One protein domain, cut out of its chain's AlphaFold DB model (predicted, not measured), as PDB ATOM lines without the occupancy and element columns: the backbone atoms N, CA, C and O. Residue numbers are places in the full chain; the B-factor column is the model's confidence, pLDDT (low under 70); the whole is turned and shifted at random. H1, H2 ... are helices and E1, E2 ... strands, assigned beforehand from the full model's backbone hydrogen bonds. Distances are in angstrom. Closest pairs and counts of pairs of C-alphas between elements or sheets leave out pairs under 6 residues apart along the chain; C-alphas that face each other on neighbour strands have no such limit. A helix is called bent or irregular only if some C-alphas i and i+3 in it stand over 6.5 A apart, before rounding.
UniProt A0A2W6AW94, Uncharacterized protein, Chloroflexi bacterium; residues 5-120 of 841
ATOM      1  N   ASP A   5      13.446 -31.380  25.761       54.59
ATOM      2  CA  ASP A   5      12.283 -30.487  25.750       54.59
ATOM      3  C   ASP A   5      11.615 -30.350  24.367       54.59
ATOM      4  O   ASP A   5      10.434 -30.013  24.278       54.59
ATOM      5  N   PHE A   6      12.353 -30.616  23.284       47.34
ATOM      6  CA  PHE A   6      11.849 -30.562  21.910       47.34
ATOM      7  C   PHE A   6      11.446 -31.929  21.360       47.34
ATOM      8  O   PHE A   6      10.788 -31.976  20.328       47.34
ATOM      9  N   GLN A   7      11.772 -33.035  22.040       63.28
ATOM     10  CA  GLN A   7      11.511 -34.386  21.526       63.28
ATOM     11  C   GLN A   7      10.026 -34.658  21.256       63.28
ATOM     12  O   GLN A   7       9.711 -35.394  20.332       63.28
ATOM     13  N   ILE A   8       9.116 -34.037  22.013       57.91
ATOM     14  CA  ILE A   8       7.664 -34.199  21.827       57.91
ATOM     15  C   ILE A   8       7.080 -33.351  20.682       57.91
ATOM     16  O   ILE A   8       5.956 -33.603  20.265       57.91
ATOM     17  N   PHE A   9       7.816 -32.341  20.198       54.88
ATOM     18  CA  PHE A   9       7.429 -31.479  19.064       54.88
ATOM     19  C   PHE A   9       8.194 -31.816  17.791       54.88
ATOM     20  O   PHE A   9       7.910 -31.266  16.729       54.88
ATOM     21  N   TRP A  10       9.216 -32.655  17.916       68.94
ATOM     22  CA  TRP A  10      10.111 -32.981  16.831       68.94
ATOM     23  C   TRP A  10       9.552 -34.150  16.034       68.94
ATOM     24  O   TRP A  10       9.985 -35.289  16.190       68.94
ATOM     25  N   ASP A  11       8.582 -33.845  15.179       75.88
ATOM     26  CA  ASP A  11       8.027 -34.803  14.229       75.88
ATOM     27  C   ASP A  11       8.726 -34.689  12.865       75.88
ATOM     28  O   ASP A  11       8.130 -34.362  11.839       75.88
ATOM     29  N   VAL A  12      10.052 -34.869  12.877       80.44
ATOM     30  CA  VAL A  12      10.911 -34.830  11.686       80.44
ATOM     31  C   VAL A  12      11.788 -36.073  11.658       80.44
ATOM     32  O   VAL A  12      12.665 -36.234  12.510       80.44
ATOM     33  N   ASP A  13      11.598 -36.909  10.641       83.25
ATOM     34  CA  ASP A  13      12.479 -38.044  10.374       83.25
ATOM     35  C   ASP A  13      13.688 -37.622   9.532       83.25
ATOM     36  O   ASP A  13      13.588 -36.773   8.646       83.25
ATOM     37  N   VAL A  14      14.845 -38.233   9.797       84.56
ATOM     38  CA  VAL A  14      16.066 -38.047   9.002       84.56
ATOM     39  C   VAL A  14      16.259 -39.266   8.111       84.56
ATOM     40  O   VAL A  14      16.303 -40.386   8.614       84.56
ATOM     41  N   TYR A  15      16.401 -39.034   6.809       84.38
ATOM     42  CA  TYR A  15      16.593 -40.066   5.799       84.38
ATOM     43  C   TYR A  15      17.988 -39.965   5.194       84.38
ATOM     44  O   TYR A  15      18.329 -38.983   4.526       84.38
ATOM     45  N   LEU A  16      18.787 -41.006   5.413       82.00
ATOM     46  CA  LEU A  16      20.042 -41.227   4.704       82.00
ATOM     47  C   LEU A  16      19.789 -42.003   3.410       82.00
ATOM     48  O   LEU A  16      18.772 -42.681   3.237       82.00
ATOM     49  N   ARG A  17      20.736 -41.922   2.476       69.44
ATOM     50  CA  ARG A  17      20.654 -42.651   1.204       69.44
ATOM     51  C   ARG A  17      20.371 -44.142   1.430       69.44
ATOM     52  O   ARG A  17      21.119 -44.819   2.131       69.44
ATOM     53  N   GLY A  18      19.359 -44.661   0.737       67.06
ATOM     54  CA  GLY A  18      18.991 -46.079   0.775       67.06
ATOM     55  C   GLY A  18      18.095 -46.461   1.955       67.06
ATOM     56  O   GLY A  18      17.756 -47.634   2.096       67.06
ATOM     57  N   GLU A  19      17.699 -45.500   2.791       73.94
ATOM     58  CA  GLU A  19      16.687 -45.718   3.819       73.94
ATOM     59  C   GLU A  19      15.282 -45.514   3.245       73.94
ATOM     60  O   GLU A  19      15.004 -44.519   2.569       73.94
ATOM     61  N   ASN A  20      14.380 -46.448   3.551       72.06
ATOM     62  CA  ASN A  20      12.964 -46.324   3.217       72.06
ATOM     63  C   ASN A  20      12.301 -45.225   4.049       72.06
ATOM     64  O   ASN A  20      12.671 -45.000   5.206       72.06
ATOM     65  N   GLU A  21      11.285 -44.583   3.473       68.31
ATOM     66  CA  GLU A  21      10.476 -43.618   4.209       68.31
ATOM     67  C   GLU A  21       9.696 -44.311   5.326       68.31
ATOM     68  O   GLU A  21       9.101 -45.374   5.133       68.31
ATOM     69  N   ARG A  22       9.716 -43.716   6.518       71.12
ATOM     70  CA  ARG A  22       8.916 -44.166   7.653       71.12
ATOM     71  C   ARG A  22       7.642 -43.330   7.619       71.12
ATOM     72  O   ARG A  22       7.689 -42.109   7.562       71.12
ATOM     73  N   ALA A  23       6.485 -43.982   7.598       56.78
ATOM     74  CA  ALA A  23       5.203 -43.340   7.281       56.78
ATOM     75  C   ALA A  23       4.628 -42.432   8.397       56.78
ATOM     76  O   ALA A  23       3.416 -42.248   8.460       56.78
ATOM     77  N   GLY A  24       5.457 -41.930   9.316       63.81
ATOM     78  CA  GLY A  24       4.999 -41.374  10.590       63.81
ATOM     79  C   GLY A  24       5.122 -39.865  10.769       63.81
ATOM     80  O   GLY A  24       4.374 -39.347  11.588       63.81
ATOM     81  N   SER A  25       6.022 -39.182  10.050       74.88
ATOM     82  CA  SER A  25       6.413 -37.815  10.414       74.88
ATOM     83  C   SER A  25       5.807 -36.715   9.543       74.88
ATOM     84  O   SER A  25       5.772 -36.830   8.313       74.88
ATOM     85  N   GLU A  26       5.397 -35.602  10.157       76.19
ATOM     86  CA  GLU A  26       4.973 -34.367   9.481       76.19
ATOM     87  C   GLU A  26       6.116 -33.739   8.660       76.19
ATOM     88  O   GLU A  26       5.921 -33.347   7.505       76.19
ATOM     89  N   GLY A  27       7.342 -33.716   9.190       80.00
ATOM     90  CA  GLY A  27       8.542 -33.226   8.502       80.00
ATOM     91  C   GLY A  27       9.523 -34.329   8.098       80.00
ATOM     92  O   GLY A  27       9.495 -35.441   8.620       80.00
ATOM     93  N   ALA A  28      10.426 -34.020   7.167       86.81
ATOM     94  CA  ALA A  28      11.503 -34.921   6.756       86.81
ATOM     95  C   ALA A  28      12.783 -34.142   6.425       86.81
ATOM     96  O   ALA A  28      12.726 -33.116   5.746       86.81
ATOM     97  N   LEU A  29      13.931 -34.652   6.873       88.62
ATOM     98  CA  LEU A  29      15.265 -34.175   6.515       88.62
ATOM     99  C   LEU A  29      15.969 -35.230   5.661       88.62
ATOM    100  O   LEU A  29      16.335 -36.295   6.151       88.62
ATOM    101  N   TYR A  30      16.206 -34.911   4.395       87.56
ATOM    102  CA  TYR A  30      16.947 -35.763   3.471       87.56
ATOM    103  C   TYR A  30      18.414 -35.335   3.446       87.56
ATOM    104  O   TYR A  30      18.723 -34.230   3.007       87.56
ATOM    105  N   LEU A  31      19.322 -36.198   3.914       87.56
ATOM    106  CA  LEU A  31      20.759 -35.918   3.923       87.56
ATOM    107  C   LEU A  31      21.466 -36.765   2.861       87.56
ATOM    108  O   LEU A  31      21.547 -37.991   2.971       87.56
ATOM    109  N   THR A  32      21.982 -36.107   1.823       84.69
ATOM    110  CA  THR A  32      22.640 -36.773   0.695       84.69
ATOM    111  C   THR A  32      23.667 -35.874   0.005       84.69
ATOM    112  O   THR A  32      23.672 -34.662   0.196       84.69
ATOM    113  N   ASN A  33      24.525 -36.475  -0.821       80.50
ATOM    114  CA  ASN A  33      25.420 -35.734  -1.705       80.50
ATOM    115  C   ASN A  33      24.678 -35.324  -2.983       80.50
ATOM    116  O   ASN A  33      23.933 -36.130  -3.545       80.50
ATOM    117  N   ILE A  34      24.963 -34.125  -3.499       81.44
ATOM    118  CA  ILE A  34      24.273 -33.537  -4.662       81.44
ATOM    119  C   ILE A  34      24.258 -34.450  -5.897       81.44
ATOM    120  O   ILE A  34      23.249 -34.524  -6.593       81.44
ATOM    121  N   GLN A  35      25.328 -35.227  -6.133       77.50
ATOM    122  CA  GLN A  35      25.439 -36.104  -7.306       77.50
ATOM    123  C   GLN A  35      24.397 -37.227  -7.314       77.50
ATOM    124  O   GLN A  35      24.176 -37.858  -8.341       77.50
ATOM    125  N   GLN A  36      23.777 -37.503  -6.168       73.12
ATOM    126  CA  GLN A  36      22.758 -38.539  -6.030       73.12
ATOM    127  C   GLN A  36      21.355 -38.048  -6.404       73.12
ATOM    128  O   GLN A  36      20.463 -38.874  -6.533       73.12
ATOM    129  N   ILE A  37      21.177 -36.735  -6.582       76.00
ATOM    130  CA  ILE A  37      19.927 -36.090  -7.026       76.00
ATOM    131  C   ILE A  37      20.023 -35.709  -8.524       76.00
ATOM    132  O   ILE A  37      19.081 -35.212  -9.142       76.00
ATOM    133  N   TYR A  38      21.183 -35.925  -9.146       78.25
ATOM    134  CA  TYR A  38      21.348 -35.684 -10.575       78.25
ATOM    135  C   TYR A  38      20.543 -36.702 -11.382       78.25
ATOM    136  O   TYR A  38      20.443 -37.874 -11.023       78.25
ATOM    137  N   ASP A  39      19.983 -36.231 -12.491       59.62
ATOM    138  CA  ASP A  39      19.113 -37.024 -13.348       59.62
ATOM    139  C   ASP A  39      19.904 -38.202 -13.944       59.62
ATOM    140  O   ASP A  39      20.937 -38.015 -14.591       59.62
ATOM    141  N   ARG A  40      19.440 -39.441 -13.736       54.16
ATOM    142  CA  ARG A  40      20.131 -40.645 -14.239       54.16
ATOM    143  C   ARG A  40      20.231 -40.664 -15.771       54.16
ATOM    144  O   ARG A  40      21.078 -41.376 -16.314       54.16
ATOM    145  N   SER A  41      19.406 -39.883 -16.472       45.00
ATOM    146  CA  SER A  41      19.448 -39.748 -17.931       45.00
ATOM    147  C   SER A  41      20.682 -38.992 -18.448       45.00
ATOM    148  O   SER A  41      21.141 -39.284 -19.553       45.00
ATOM    149  N   SER A  42      21.294 -38.102 -17.654       38.47
ATOM    150  CA  SER A  42      22.475 -37.330 -18.077       38.47
ATOM    151  C   SER A  42      23.799 -38.091 -17.914       38.47
ATOM    152  O   SER A  42      24.761 -37.815 -18.630       38.47
ATOM    153  N   VAL A  43      23.849 -39.106 -17.042       40.69
ATOM    154  CA  VAL A  43      25.052 -39.934 -16.811       40.69
ATOM    155  C   VAL A  43      25.257 -40.982 -17.917       40.69
ATOM    156  O   VAL A  43      26.393 -41.314 -18.252       40.69
ATOM    157  N   ASN A  44      24.178 -41.459 -18.545       39.25
ATOM    158  CA  ASN A  44      24.243 -42.459 -19.621       39.25
ATOM    159  C   ASN A  44      24.543 -41.869 -21.013       39.25
ATOM    160  O   ASN A  44      24.725 -42.625 -21.963       39.25
ATOM    161  N   GLY A  45      24.648 -40.543 -21.153       38.25
ATOM    162  CA  GLY A  45      24.997 -39.889 -22.423       38.25
ATOM    163  C   GLY A  45      26.450 -40.094 -22.882       38.25
ATOM    164  O   GLY A  45      26.816 -39.633 -23.962       38.25
ATOM    165  N   ALA A  46      27.290 -40.758 -22.079       37.19
ATOM    166  CA  ALA A  46      28.683 -41.052 -22.422       37.19
ATOM    167  C   ALA A  46      28.873 -42.373 -23.196       37.19
ATOM    168  O   ALA A  46      29.907 -42.543 -23.844       37.19
ATOM    169  N   ASP A  47      27.885 -43.273 -23.186       41.03
ATOM    170  CA  ASP A  47      27.923 -44.514 -23.960       41.03
ATOM    171  C   ASP A  47      27.100 -44.318 -25.241       41.03
ATOM    172  O   ASP A  47      25.873 -44.325 -25.223       41.03
ATOM    173  N   GLY A  48      27.796 -44.063 -26.352       42.19
ATOM    174  CA  GLY A  48      27.235 -43.641 -27.639       42.19
ATOM    175  C   GLY A  48      26.305 -44.638 -28.341       42.19
ATOM    176  O   GLY A  48      26.651 -45.154 -29.406       42.19
ATOM    177  N   GLU A  49      25.104 -44.862 -27.810       43.06
ATOM    178  CA  GLU A  49      24.000 -45.489 -28.539       43.06
ATOM    179  C   GLU A  49      23.125 -44.423 -29.233       43.06
ATOM    180  O   GLU A  49      22.672 -43.474 -28.592       43.06
ATOM    181  N   PRO A  50      22.863 -44.541 -30.550       47.69
ATOM    182  CA  PRO A  50      21.995 -43.608 -31.265       47.69
ATOM    183  C   PRO A  50      20.542 -43.667 -30.766       47.69
ATOM    184  O   PRO A  50      19.978 -44.756 -30.650       47.69
ATOM    185  N   GLU A  51      19.898 -42.502 -30.598       50.09
ATOM    186  CA  GLU A  51      18.508 -42.326 -30.114       50.09
ATOM    187  C   GLU A  51      17.464 -43.242 -30.785       50.09
ATOM    188  O   GLU A  51      16.452 -43.607 -30.183       50.09
ATOM    189  N   ALA A  52      17.715 -43.662 -32.028       51.56
ATOM    190  CA  ALA A  52      16.834 -44.550 -32.781       51.56
ATOM    191  C   ALA A  52      16.705 -45.965 -32.177       51.56
ATOM    192  O   ALA A  52      15.670 -46.605 -32.364       51.56
ATOM    193  N   MET A  53      17.718 -46.469 -31.459       43.91
ATOM    194  CA  MET A  53      17.676 -47.799 -30.828       43.91
ATOM    195  C   MET A  53      16.894 -47.782 -29.507       43.91
ATOM    196  O   MET A  53      16.104 -48.693 -29.243       43.91
ATOM    197  N   THR A  54      17.035 -46.713 -28.724       52.47
ATOM    198  CA  THR A  54      16.355 -46.516 -27.434       52.47
ATOM    199  C   THR A  54      14.841 -46.363 -27.601       52.47
ATOM    200  O   THR A  54      14.076 -46.841 -26.765       52.47
ATOM    201  N   ALA A  55      14.394 -45.785 -28.723       50.31
ATOM    202  CA  ALA A  55      12.976 -45.650 -29.065       50.31
ATOM    203  C   ALA A  55      12.277 -46.987 -29.393       50.31
ATOM    204  O   ALA A  55      11.055 -47.077 -29.296       50.31
ATOM    205  N   VAL A  56      13.031 -48.023 -29.786       52.38
ATOM    206  CA  VAL A  56      12.480 -49.331 -30.190       52.38
ATOM    207  C   VAL A  56      12.583 -50.373 -29.074       52.38
ATOM    208  O   VAL A  56      11.685 -51.201 -28.934       52.38
ATOM    209  N   LEU A  57      13.661 -50.353 -28.287       50.19
ATOM    210  CA  LEU A  57      13.955 -51.391 -27.287       50.19
ATOM    211  C   LEU A  57      13.657 -50.969 -25.839       50.19
ATOM    212  O   LEU A  57      13.617 -51.829 -24.961       50.19
ATOM    213  N   GLY A  58      13.413 -49.677 -25.594       51.38
ATOM    214  CA  GLY A  58      13.311 -49.114 -24.248       51.38
ATOM    215  C   GLY A  58      14.670 -49.038 -23.531       51.38
ATOM    216  O   GLY A  58      15.658 -49.614 -23.995       51.38
ATOM    217  N   PRO A  59      14.762 -48.304 -22.407       48.81
ATOM    218  CA  PRO A  59      15.996 -48.206 -21.635       48.81
ATOM    219  C   PRO A  59      16.379 -49.560 -21.022       48.81
ATOM    220  O   PRO A  59      15.525 -50.354 -20.620       48.81
ATOM    221  N   LYS A  60      17.686 -49.825 -20.924       44.34
ATOM    222  CA  LYS A  60      18.219 -51.056 -20.328       44.34
ATOM    223  C   LYS A  60      17.769 -51.173 -18.857       44.34
ATOM    224  O   LYS A  60      18.017 -50.240 -18.092       44.34
ATOM    225  N   PRO A  61      17.159 -52.296 -18.428       42.62
ATOM    226  CA  PRO A  61      16.718 -52.446 -17.045       42.62
ATOM    227  C   PRO A  61      17.908 -52.443 -16.072       42.62
ATOM    228  O   PRO A  61      18.940 -53.057 -16.375       42.62
ATOM    229  N   PRO A  62      17.790 -51.802 -14.895       47.00
ATOM    230  CA  PRO A  62      18.843 -51.813 -13.889       47.00
ATOM    231  C   PRO A  62      19.082 -53.233 -13.350       47.00
ATOM    232  O   PRO A  62      18.156 -54.011 -13.139       47.00
ATOM    233  N   ALA A  63      20.349 -53.573 -13.090       47.19
ATOM    234  CA  ALA A  63      20.767 -54.911 -12.652       47.19
ATOM    235  C   ALA A  63      20.359 -55.272 -11.205       47.19
ATOM    236  O   ALA A  63      20.596 -56.396 -10.760       47.19
ATOM    237  N   LYS A  64      19.752 -54.339 -10.461       40.69
ATOM    238  CA  LYS A  64      19.158 -54.569  -9.139       40.69
ATOM    239  C   LYS A  64      17.846 -53.794  -9.032       40.69
ATOM    240  O   LYS A  64      17.857 -52.572  -9.137       40.69
ATOM    241  N   MET A  65      16.751 -54.510  -8.789       40.34
ATOM    242  CA  MET A  65      15.508 -53.936  -8.274       40.34
ATOM    243  C   MET A  65      15.681 -53.724  -6.769       40.34
ATOM    244  O   MET A  65      15.579 -54.665  -5.985       40.34
ATOM    245  N   SER A  66      16.015 -52.504  -6.371       42.84
ATOM    246  CA  SER A  66      15.618 -51.996  -5.063       42.84
ATOM    247  C   SER A  66      14.580 -50.920  -5.339       42.84
ATOM    248  O   SER A  66      14.946 -49.884  -5.892       42.84
ATOM    249  N   ASP A  67      13.320 -51.192  -4.994       46.41
ATOM    250  CA  ASP A  67      12.203 -50.235  -5.005       46.41
ATOM    251  C   ASP A  67      12.414 -49.189  -3.895       46.41
ATOM    252  O   ASP A  67      11.690 -49.145  -2.905       46.41
ATOM    253  N   ILE A  68      13.498 -48.421  -3.989       55.53
ATOM    254  CA  ILE A  68      13.726 -47.244  -3.157       55.53
ATOM    255  C   ILE A  68      13.550 -46.071  -4.107       55.53
ATOM    256  O   ILE A  68      14.436 -45.830  -4.931       55.53
ATOM    257  N   ASP A  69      12.398 -45.408  -4.011       59.22
ATOM    258  CA  ASP A  69      12.095 -44.189  -4.761       59.22
ATOM    259  C   ASP A  69      13.229 -43.170  -4.558       59.22
ATOM    260  O   ASP A  69      13.747 -43.007  -3.437       59.22
ATOM    261  N   ASP A  70      13.647 -42.515  -5.644       73.19
ATOM    262  CA  ASP A  70      14.682 -41.485  -5.581       73.19
ATOM    263  C   ASP A  70      14.177 -40.307  -4.710       73.19
ATOM    264  O   ASP A  70      12.976 -40.068  -4.535       73.19
ATOM    265  N   PHE A  71      15.100 -39.617  -4.030       83.62
ATOM    266  CA  PHE A  71      14.737 -38.622  -3.010       83.62
ATOM    267  C   PHE A  71      13.902 -37.463  -3.564       83.62
ATOM    268  O   PHE A  71      13.091 -36.905  -2.833       83.62
ATOM    269  N   ASP A  72      14.077 -37.109  -4.829       79.00
ATOM    270  CA  ASP A  72      13.289 -36.102  -5.535       79.00
ATOM    271  C   ASP A  72      11.803 -36.473  -5.630       79.00
ATOM    272  O   ASP A  72      10.951 -35.664  -5.251       79.00
ATOM    273  N   GLU A  73      11.485 -37.706  -6.028       80.06
ATOM    274  CA  GLU A  73      10.104 -38.209  -6.063       80.06
ATOM    275  C   GLU A  73       9.480 -38.222  -4.665       80.06
ATOM    276  O   GLU A  73       8.336 -37.794  -4.467       80.06
ATOM    277  N   ARG A  74      10.255 -38.645  -3.661       83.62
ATOM    278  CA  ARG A  74       9.811 -38.678  -2.261       83.62
ATOM    279  C   ARG A  74       9.536 -37.284  -1.720       83.62
ATOM    280  O   ARG A  74       8.474 -37.056  -1.145       83.62
ATOM    281  N   ILE A  75      10.435 -36.329  -1.956       85.50
ATOM    282  CA  ILE A  75      10.249 -34.926  -1.568       85.50
ATOM    283  C   ILE A  75       8.979 -34.359  -2.219       85.50
ATOM    284  O   ILE A  75       8.152 -33.772  -1.518       85.50
ATOM    285  N   ALA A  76       8.774 -34.588  -3.521       83.69
ATOM    286  CA  ALA A  76       7.582 -34.128  -4.235       83.69
ATOM    287  C   ALA A  76       6.284 -34.779  -3.716       83.69
ATOM    288  O   ALA A  76       5.251 -34.110  -3.591       83.69
ATOM    289  N   SER A  77       6.328 -36.062  -3.339       85.25
ATOM    290  CA  SER A  77       5.170 -36.807  -2.821       85.25
ATOM    291  C   SER A  77       4.602 -36.226  -1.519       85.25
ATOM    292  O   SER A  77       3.402 -36.357  -1.257       85.25
ATOM    293  N   ARG A  78       5.436 -35.526  -0.736       84.56
ATOM    294  CA  ARG A  78       5.047 -34.883   0.529       84.56
ATOM    295  C   ARG A  78       4.211 -33.619   0.336       84.56
ATOM    296  O   ARG A  78       3.588 -33.169   1.298       84.56
ATOM    297  N   LYS A  79       4.182 -33.039  -0.875       84.56
ATOM    298  CA  LYS A  79       3.357 -31.868  -1.261       84.56
ATOM    299  C   LYS A  79       3.488 -30.656  -0.328       84.56
ATOM    300  O   LYS A  79       2.584 -29.828  -0.250       84.56
ATOM    301  N   SER A  80       4.600 -30.576   0.394       83.88
ATOM    302  CA  SER A  80       4.879 -29.563   1.410       83.88
ATOM    303  C   SER A  80       6.031 -28.682   0.923       83.88
ATOM    304  O   SER A  80       6.866 -29.170   0.157       83.88
ATOM    305  N   PRO A  81       6.110 -27.404   1.329       88.81
ATOM    306  CA  PRO A  81       7.213 -26.538   0.927       88.81
ATOM    307  C   PRO A  81       8.572 -27.138   1.300       88.81
ATOM    308  O   PRO A  81       8.765 -27.617   2.418       88.81
ATOM    309  N   CYS A  82       9.515 -27.115   0.361       89.56
ATOM    310  CA  CYS A  82      10.854 -27.673   0.539       89.56
ATOM    311  C   CYS A  82      11.863 -26.572   0.896       89.56
ATOM    312  O   CYS A  82      11.855 -25.499   0.296       89.56
ATOM    313  N   LEU A  83      12.749 -26.841   1.852       92.31
ATOM    314  CA  LEU A  83      13.923 -26.022   2.147       92.31
ATOM    315  C   LEU A  83      15.166 -26.790   1.698       92.31
ATOM    316  O   LEU A  83      15.353 -27.940   2.095       92.31
ATOM    317  N   VAL A  84      16.028 -26.142   0.921       91.75
ATOM    318  CA  VAL A  84      17.327 -26.695   0.521       91.75
ATOM    319  C   VAL A  84      18.421 -26.031   1.343       91.75
ATOM    320  O   VAL A  84      18.484 -24.807   1.421       91.75
ATOM    321  N   ILE A  85      19.288 -26.841   1.945       93.31
ATOM    322  CA  ILE A  85      20.475 -26.375   2.661       93.31
ATOM    323  C   ILE A  85      21.691 -26.982   1.968       93.31
ATOM    324  O   ILE A  85      21.860 -28.201   1.981       93.31
ATOM    325  N   ASN A  86      22.518 -26.135   1.362       91.06
ATOM    326  CA  ASN A  86      23.767 -26.537   0.731       91.06
ATOM    327  C   ASN A  86      24.920 -26.286   1.697       91.06
ATOM    328  O   ASN A  86      25.185 -25.141   2.060       91.06
ATOM    329  N   ASP A  87      25.615 -27.351   2.077       87.31
ATOM    330  CA  ASP A  87      26.924 -27.249   2.720       87.31
ATOM    331  C   ASP A  87      28.023 -27.208   1.646       87.31
ATOM    332  O   ASP A  87      27.859 -27.761   0.556       87.31
ATOM    333  N   GLU A  88      29.132 -26.529   1.933       80.94
ATOM    334  CA  GLU A  88      30.228 -26.269   0.985       80.94
ATOM    335  C   GLU A  88      29.762 -25.669  -0.360       80.94
ATOM    336  O   GLU A  88      30.250 -26.007  -1.445       80.94
ATOM    337  N   ALA A  89      28.838 -24.708  -0.296       86.56
ATOM    338  CA  ALA A  89      28.127 -24.153  -1.452       86.56
ATOM    339  C   ALA A  89      29.016 -23.454  -2.504       86.56
ATOM    340  O   ALA A  89      28.575 -23.128  -3.609       86.56
ATOM    341  N   HIS A  90      30.310 -23.273  -2.229       79.88
ATOM    342  CA  HIS A  90      31.269 -22.864  -3.255       79.88
ATOM    343  C   HIS A  90      31.417 -23.889  -4.393       79.88
ATOM    344  O   HIS A  90      31.907 -23.540  -5.466       79.88
ATOM    345  N   HIS A  91      30.953 -25.127  -4.212       77.75
ATOM    346  CA  HIS A  91      30.837 -26.122  -5.281       77.75
ATOM    347  C   HIS A  91      29.522 -26.046  -6.072       77.75
ATOM    348  O   HIS A  91      29.436 -26.630  -7.150       77.75
ATOM    349  N   THR A  92      28.522 -25.309  -5.581       80.06
ATOM    350  CA  THR A  92      27.153 -25.288  -6.123       80.06
ATOM    351  C   THR A  92      26.709 -23.922  -6.652       80.06
ATOM    352  O   THR A  92      25.568 -23.774  -7.074       80.06
ATOM    353  N   HIS A  93      27.601 -22.929  -6.640       77.56
ATOM    354  CA  HIS A  93      27.315 -21.541  -7.024       77.56
ATOM    355  C   HIS A  93      27.108 -21.304  -8.533       77.56
ATOM    356  O   HIS A  93      26.683 -20.221  -8.926       77.56
ATOM    357  N   ASP A  94      27.454 -22.266  -9.393       80.81
ATOM    358  CA  ASP A  94      27.244 -22.137 -10.836       80.81
ATOM    359  C   ASP A  94      25.767 -22.396 -11.169       80.81
ATOM    360  O   ASP A  94      25.290 -23.525 -11.050       80.81
ATOM    361  N   GLU A  95      25.046 -21.357 -11.599       78.88
ATOM    362  CA  GLU A  95      23.621 -21.430 -11.955       78.88
ATOM    363  C   GLU A  95      23.328 -22.371 -13.134       78.88
ATOM    364  O   GLU A  95      22.184 -22.805 -13.312       78.88
ATOM    365  N   GLU A  96      24.351 -22.702 -13.926       82.31
ATOM    366  CA  GLU A  96      24.284 -23.671 -15.021       82.31
ATOM    367  C   GLU A  96      24.724 -25.080 -14.597       82.31
ATOM    368  O   GLU A  96      24.821 -25.987 -15.434       82.31
ATOM    369  N   SER A  97      24.979 -25.299 -13.305       84.44
ATOM    370  CA  SER A  97      25.306 -26.618 -12.772       84.44
ATOM    371  C   SER A  97      24.109 -27.572 -12.820       84.44
ATOM    372  O   SER A  97      22.942 -27.177 -12.753       84.44
ATOM    373  N   GLU A  98      24.402 -28.874 -12.875       85.25
ATOM    374  CA  GLU A  98      23.382 -29.924 -12.740       85.25
ATOM    375  C   GLU A  98      22.613 -29.818 -11.419       85.25
ATOM    376  O   GLU A  98      21.422 -30.120 -11.372       85.25
ATOM    377  N   TRP A  99      23.263 -29.325 -10.363       89.00
ATOM    378  CA  TRP A  99      22.611 -29.087  -9.084       89.00
ATOM    379  C   TRP A  99      21.569 -27.974  -9.163       89.00
ATOM    380  O   TRP A  99      20.425 -28.181  -8.764       89.00
ATOM    381  N   SER A 100      21.902 -26.827  -9.759       86.75
ATOM    382  CA  SER A 100      20.932 -25.748  -9.970       86.75
ATOM    383  C   SER A 100      19.761 -26.199 -10.847       86.75
ATOM    384  O   SER A 100      18.613 -25.841 -10.572       86.75
ATOM    385  N   ARG A 101      20.009 -27.044 -11.860       89.12
ATOM    386  CA  ARG A 101      18.933 -27.687 -12.638       89.12
ATOM    387  C   ARG A 101      18.073 -28.605 -11.769       89.12
ATOM    388  O   ARG A 101      16.852 -28.546 -11.879       89.12
ATOM    389  N   ALA A 102      18.677 -29.400 -10.890       87.94
ATOM    390  CA  ALA A 102      17.956 -30.271  -9.964       87.94
ATOM    391  C   ALA A 102      17.072 -29.486  -8.984       87.94
ATOM    392  O   ALA A 102      15.914 -29.847  -8.800       87.94
ATOM    393  N   ILE A 103      17.556 -28.371  -8.428       89.19
ATOM    394  CA  ILE A 103      16.744 -27.499  -7.565       89.19
ATOM    395  C   ILE A 103      15.558 -26.900  -8.326       89.19
ATOM    396  O   ILE A 103      14.441 -26.871  -7.808       89.19
ATOM    397  N   ARG A 104      15.765 -26.468  -9.578       89.50
ATOM    398  CA  ARG A 104      14.670 -25.982 -10.436       89.50
ATOM    399  C   ARG A 104      13.635 -27.078 -10.704       89.50
ATOM    400  O   ARG A 104      12.446 -26.784 -10.639       89.50
ATOM    401  N   ARG A 105      14.064 -28.324 -10.953       88.31
ATOM    402  CA  ARG A 105      13.152 -29.477 -11.079       88.31
ATOM    403  C   ARG A 105      12.372 -29.710  -9.789       88.31
ATOM    404  O   ARG A 105      11.153 -29.683  -9.826       88.31
ATOM    405  N   LEU A 106      13.049 -29.795  -8.643       87.94
ATOM    406  CA  LEU A 106      12.402 -29.954  -7.333       87.94
ATOM    407  C   LEU A 106      11.356 -28.867  -7.057       87.94
ATOM    408  O   LEU A 106      10.299 -29.164  -6.511       87.94
ATOM    409  N   HIS A 107      11.624 -27.617  -7.442       90.44
ATOM    410  CA  HIS A 107      10.660 -26.525  -7.307       90.44
ATOM    411  C   HIS A 107       9.409 -26.723  -8.179       90.44
ATOM    412  O   HIS A 107       8.311 -26.395  -7.736       90.44
ATOM    413  N   VAL A 108       9.576 -27.223  -9.406       89.38
ATOM    414  CA  VAL A 108       8.480 -27.447 -10.363       89.38
ATOM    415  C   VAL A 108       7.673 -28.699 -10.012       89.38
ATOM    416  O   VAL A 108       6.444 -28.665 -10.063       89.38
ATOM    417  N   ASP A 109       8.355 -29.783  -9.649       86.31
ATOM    418  CA  ASP A 109       7.753 -31.105  -9.464       86.31
ATOM    419  C   ASP A 109       7.109 -31.265  -8.078       86.31
ATOM    420  O   ASP A 109       6.165 -32.040  -7.922       86.31
ATOM    421  N   ASN A 110       7.562 -30.510  -7.069       86.19
ATOM    422  CA  ASN A 110       6.927 -30.469  -5.753       86.19
ATOM    423  C   ASN A 110       5.738 -29.488  -5.743       86.19
ATOM    424  O   ASN A 110       5.956 -28.280  -5.841       86.19
ATOM    425  N   PRO A 111       4.491 -29.938  -5.491       85.25
ATOM    426  CA  PRO A 111       3.330 -29.045  -5.410       85.25
ATOM    427  C   PRO A 111       3.432 -27.954  -4.333       85.25
ATOM    428  O   PRO A 111       2.793 -26.913  -4.462       85.25
ATOM    429  N   GLY A 112       4.215 -28.186  -3.271       84.31
ATOM    430  CA  GLY A 112       4.492 -27.188  -2.233       84.31
ATOM    431  C   GLY A 112       5.587 -26.182  -2.608       84.31
ATOM    432  O   GLY A 112       5.786 -25.203  -1.889       84.31
ATOM    433  N   GLY A 113       6.292 -26.410  -3.720       90.19
ATOM    434  CA  GLY A 113       7.394 -25.591  -4.208       90.19
ATOM    435  C   GLY A 113       8.629 -25.581  -3.300       90.19
ATOM    436  O   GLY A 113       8.735 -26.298  -2.302       90.19
ATOM    437  N   LEU A 114       9.584 -24.727  -3.665       91.44
ATOM    438  CA  LEU A 114      10.762 -24.406  -2.854       91.44
ATOM    439  C   LEU A 114      10.468 -23.159  -2.009       91.44
ATOM    440  O   LEU A 114      10.174 -22.102  -2.565       91.44
ATOM    441  N   ALA A 115      10.563 -23.282  -0.687       91.56
ATOM    442  CA  ALA A 115      10.401 -22.184   0.260       91.56
ATOM    443  C   ALA A 115      11.657 -21.309   0.345       91.56
ATOM    444  O   ALA A 115      11.553 -20.085   0.367       91.56
ATOM    445  N   ALA A 116      12.838 -21.932   0.399       90.25
ATOM    446  CA  ALA A 116      14.125 -21.244   0.407       90.25
ATOM    447  C   ALA A 116      15.272 -22.187   0.011       90.25
ATOM    448  O   ALA A 116      15.158 -23.413   0.099       90.25
ATOM    449  N   GLN A 117      16.390 -21.584  -0.386       90.81
ATOM    450  CA  GLN A 117      17.691 -22.226  -0.532       90.81
ATOM    451  C   GLN A 117      18.694 -21.446   0.317       90.81
ATOM    452  O   GLN A 117      18.795 -20.228   0.181       90.81
ATOM    453  N   LEU A 118      19.412 -22.139   1.196       92.12
ATOM    454  CA  LEU A 118      20.428 -21.558   2.064       92.12
ATOM    455  C   LEU A 118      21.781 -22.182   1.747       92.12
ATOM    456  O   LEU A 118      21.945 -23.397   1.833       92.12
ATOM    457  N   ASP A 119      22.741 -21.332   1.409       90.88
ATOM    458  CA  ASP A 119      24.094 -21.725   1.043       90.88
ATOM    459  C   ASP A 119      25.055 -21.423   2.198       90.88
ATOM    460  O   ASP A 119      25.163 -20.281   2.648       90.88
ATOM    461  N   PHE A 120      25.780 -22.441   2.656       90.19
ATOM    462  CA  PHE A 120      26.826 -22.334   3.669       90.19
ATOM    463  C   PHE A 120      28.172 -22.663   3.029       90.19
ATOM    464  O   PHE A 120      28.325 -23.673   2.344       90.19
TER     465      PHE A 120
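What this domain is: This is residues 5 to 120 of the 841 residues of an uncharacterized protein of Chloroflexi bacterium (UniProt A0A2W6AW94). What shape do these atoms make? Two small two-stranded sheets, E1 E2 and E3 E4, stand side by side as a loose wall with a gap between E2 and E3, and H3 and H4 cover one face of it. A long excursion of the chain sticks out from this body with residues 43 to 58, which hold H2 and part of H1, and with residues 60 to 65. What is it made of? The 116 printed residues include four named helices and four named strands in the order E1 E2 H1 H2 H3 E3 H4 E4; both sheets are parallel, and the class is mixed, helices and strands, with under half of the residues in named elements. The whole is loose and elongated, with a radius of gyration of the C-alphas of 16.8 A and spans of 59 by 33 by 24 A.

Where its parts are: Where are the strands? E3 is residues 82 to 86, 13.0 A long, and E4 is residues 114 to 119, 14.1 A, ending with C-alpha 119 at (24.094, -21.725, 1.043). E1, residues 12 to 16, 13.2 A, begins with C-alpha 12 at (10.911, -34.830, 11.686), and E2 is residues 27 to 31, 13.3 A. Where are the helices? H4, residues 98 to 109, is 16.0 A long, and H3, residues 71 to 77, is 9.7 A. H1, residues 40 to 46, 11.8 A, is only just irregular, with C-alphas 43 and 46 6.8 A apart; H2 is residues 51 to 57, 10.5 A.

How they stand to each other: How do the strands pair? E3 and E4 are parallel at 11 degrees, with N 86 and O 118 2.8 A apart, within hydrogen-bond range; with H4 they form a strand-helix-strand unit, two parallel neighbour strands with a helix between, whose crossover is right-handed. E1 and E2 are parallel at 23 degrees, with N 15 and O 29 2.8 A apart, and E2 and E3 are near each other, with 7 pairs of C-alphas within 10 A. How do the helices stand? H3 and H4 touch at a shallow tilt of 16 degrees, the same way, H4 with residues 106 to 109 alone; the closest C-alphas, of Ala 76 and Asp 109, are 6.0 A apart. H1 and H2 are apart. How regular are the helix backbones? Every O i to N i+4 pair is within hydrogen-bond range in H3 and H4, against 2 of 3 in H2 and 0 of 3 in H1, where 0 of 4 O i to N i+3 pairs are.

The domain as a whole: How far does it reach? The two C-alphas farthest apart, those of Asp 5 and Ala 52, are 60.4 A apart. Is the chain continuous, and where is it uncertain? The printed part has no cut; the links H2 to H3 and E3 to H4 are long. The mean pLDDT of the printed part is 72.0, and 42 residues are under 70, among them residues 5 to 10 and 39 to 69.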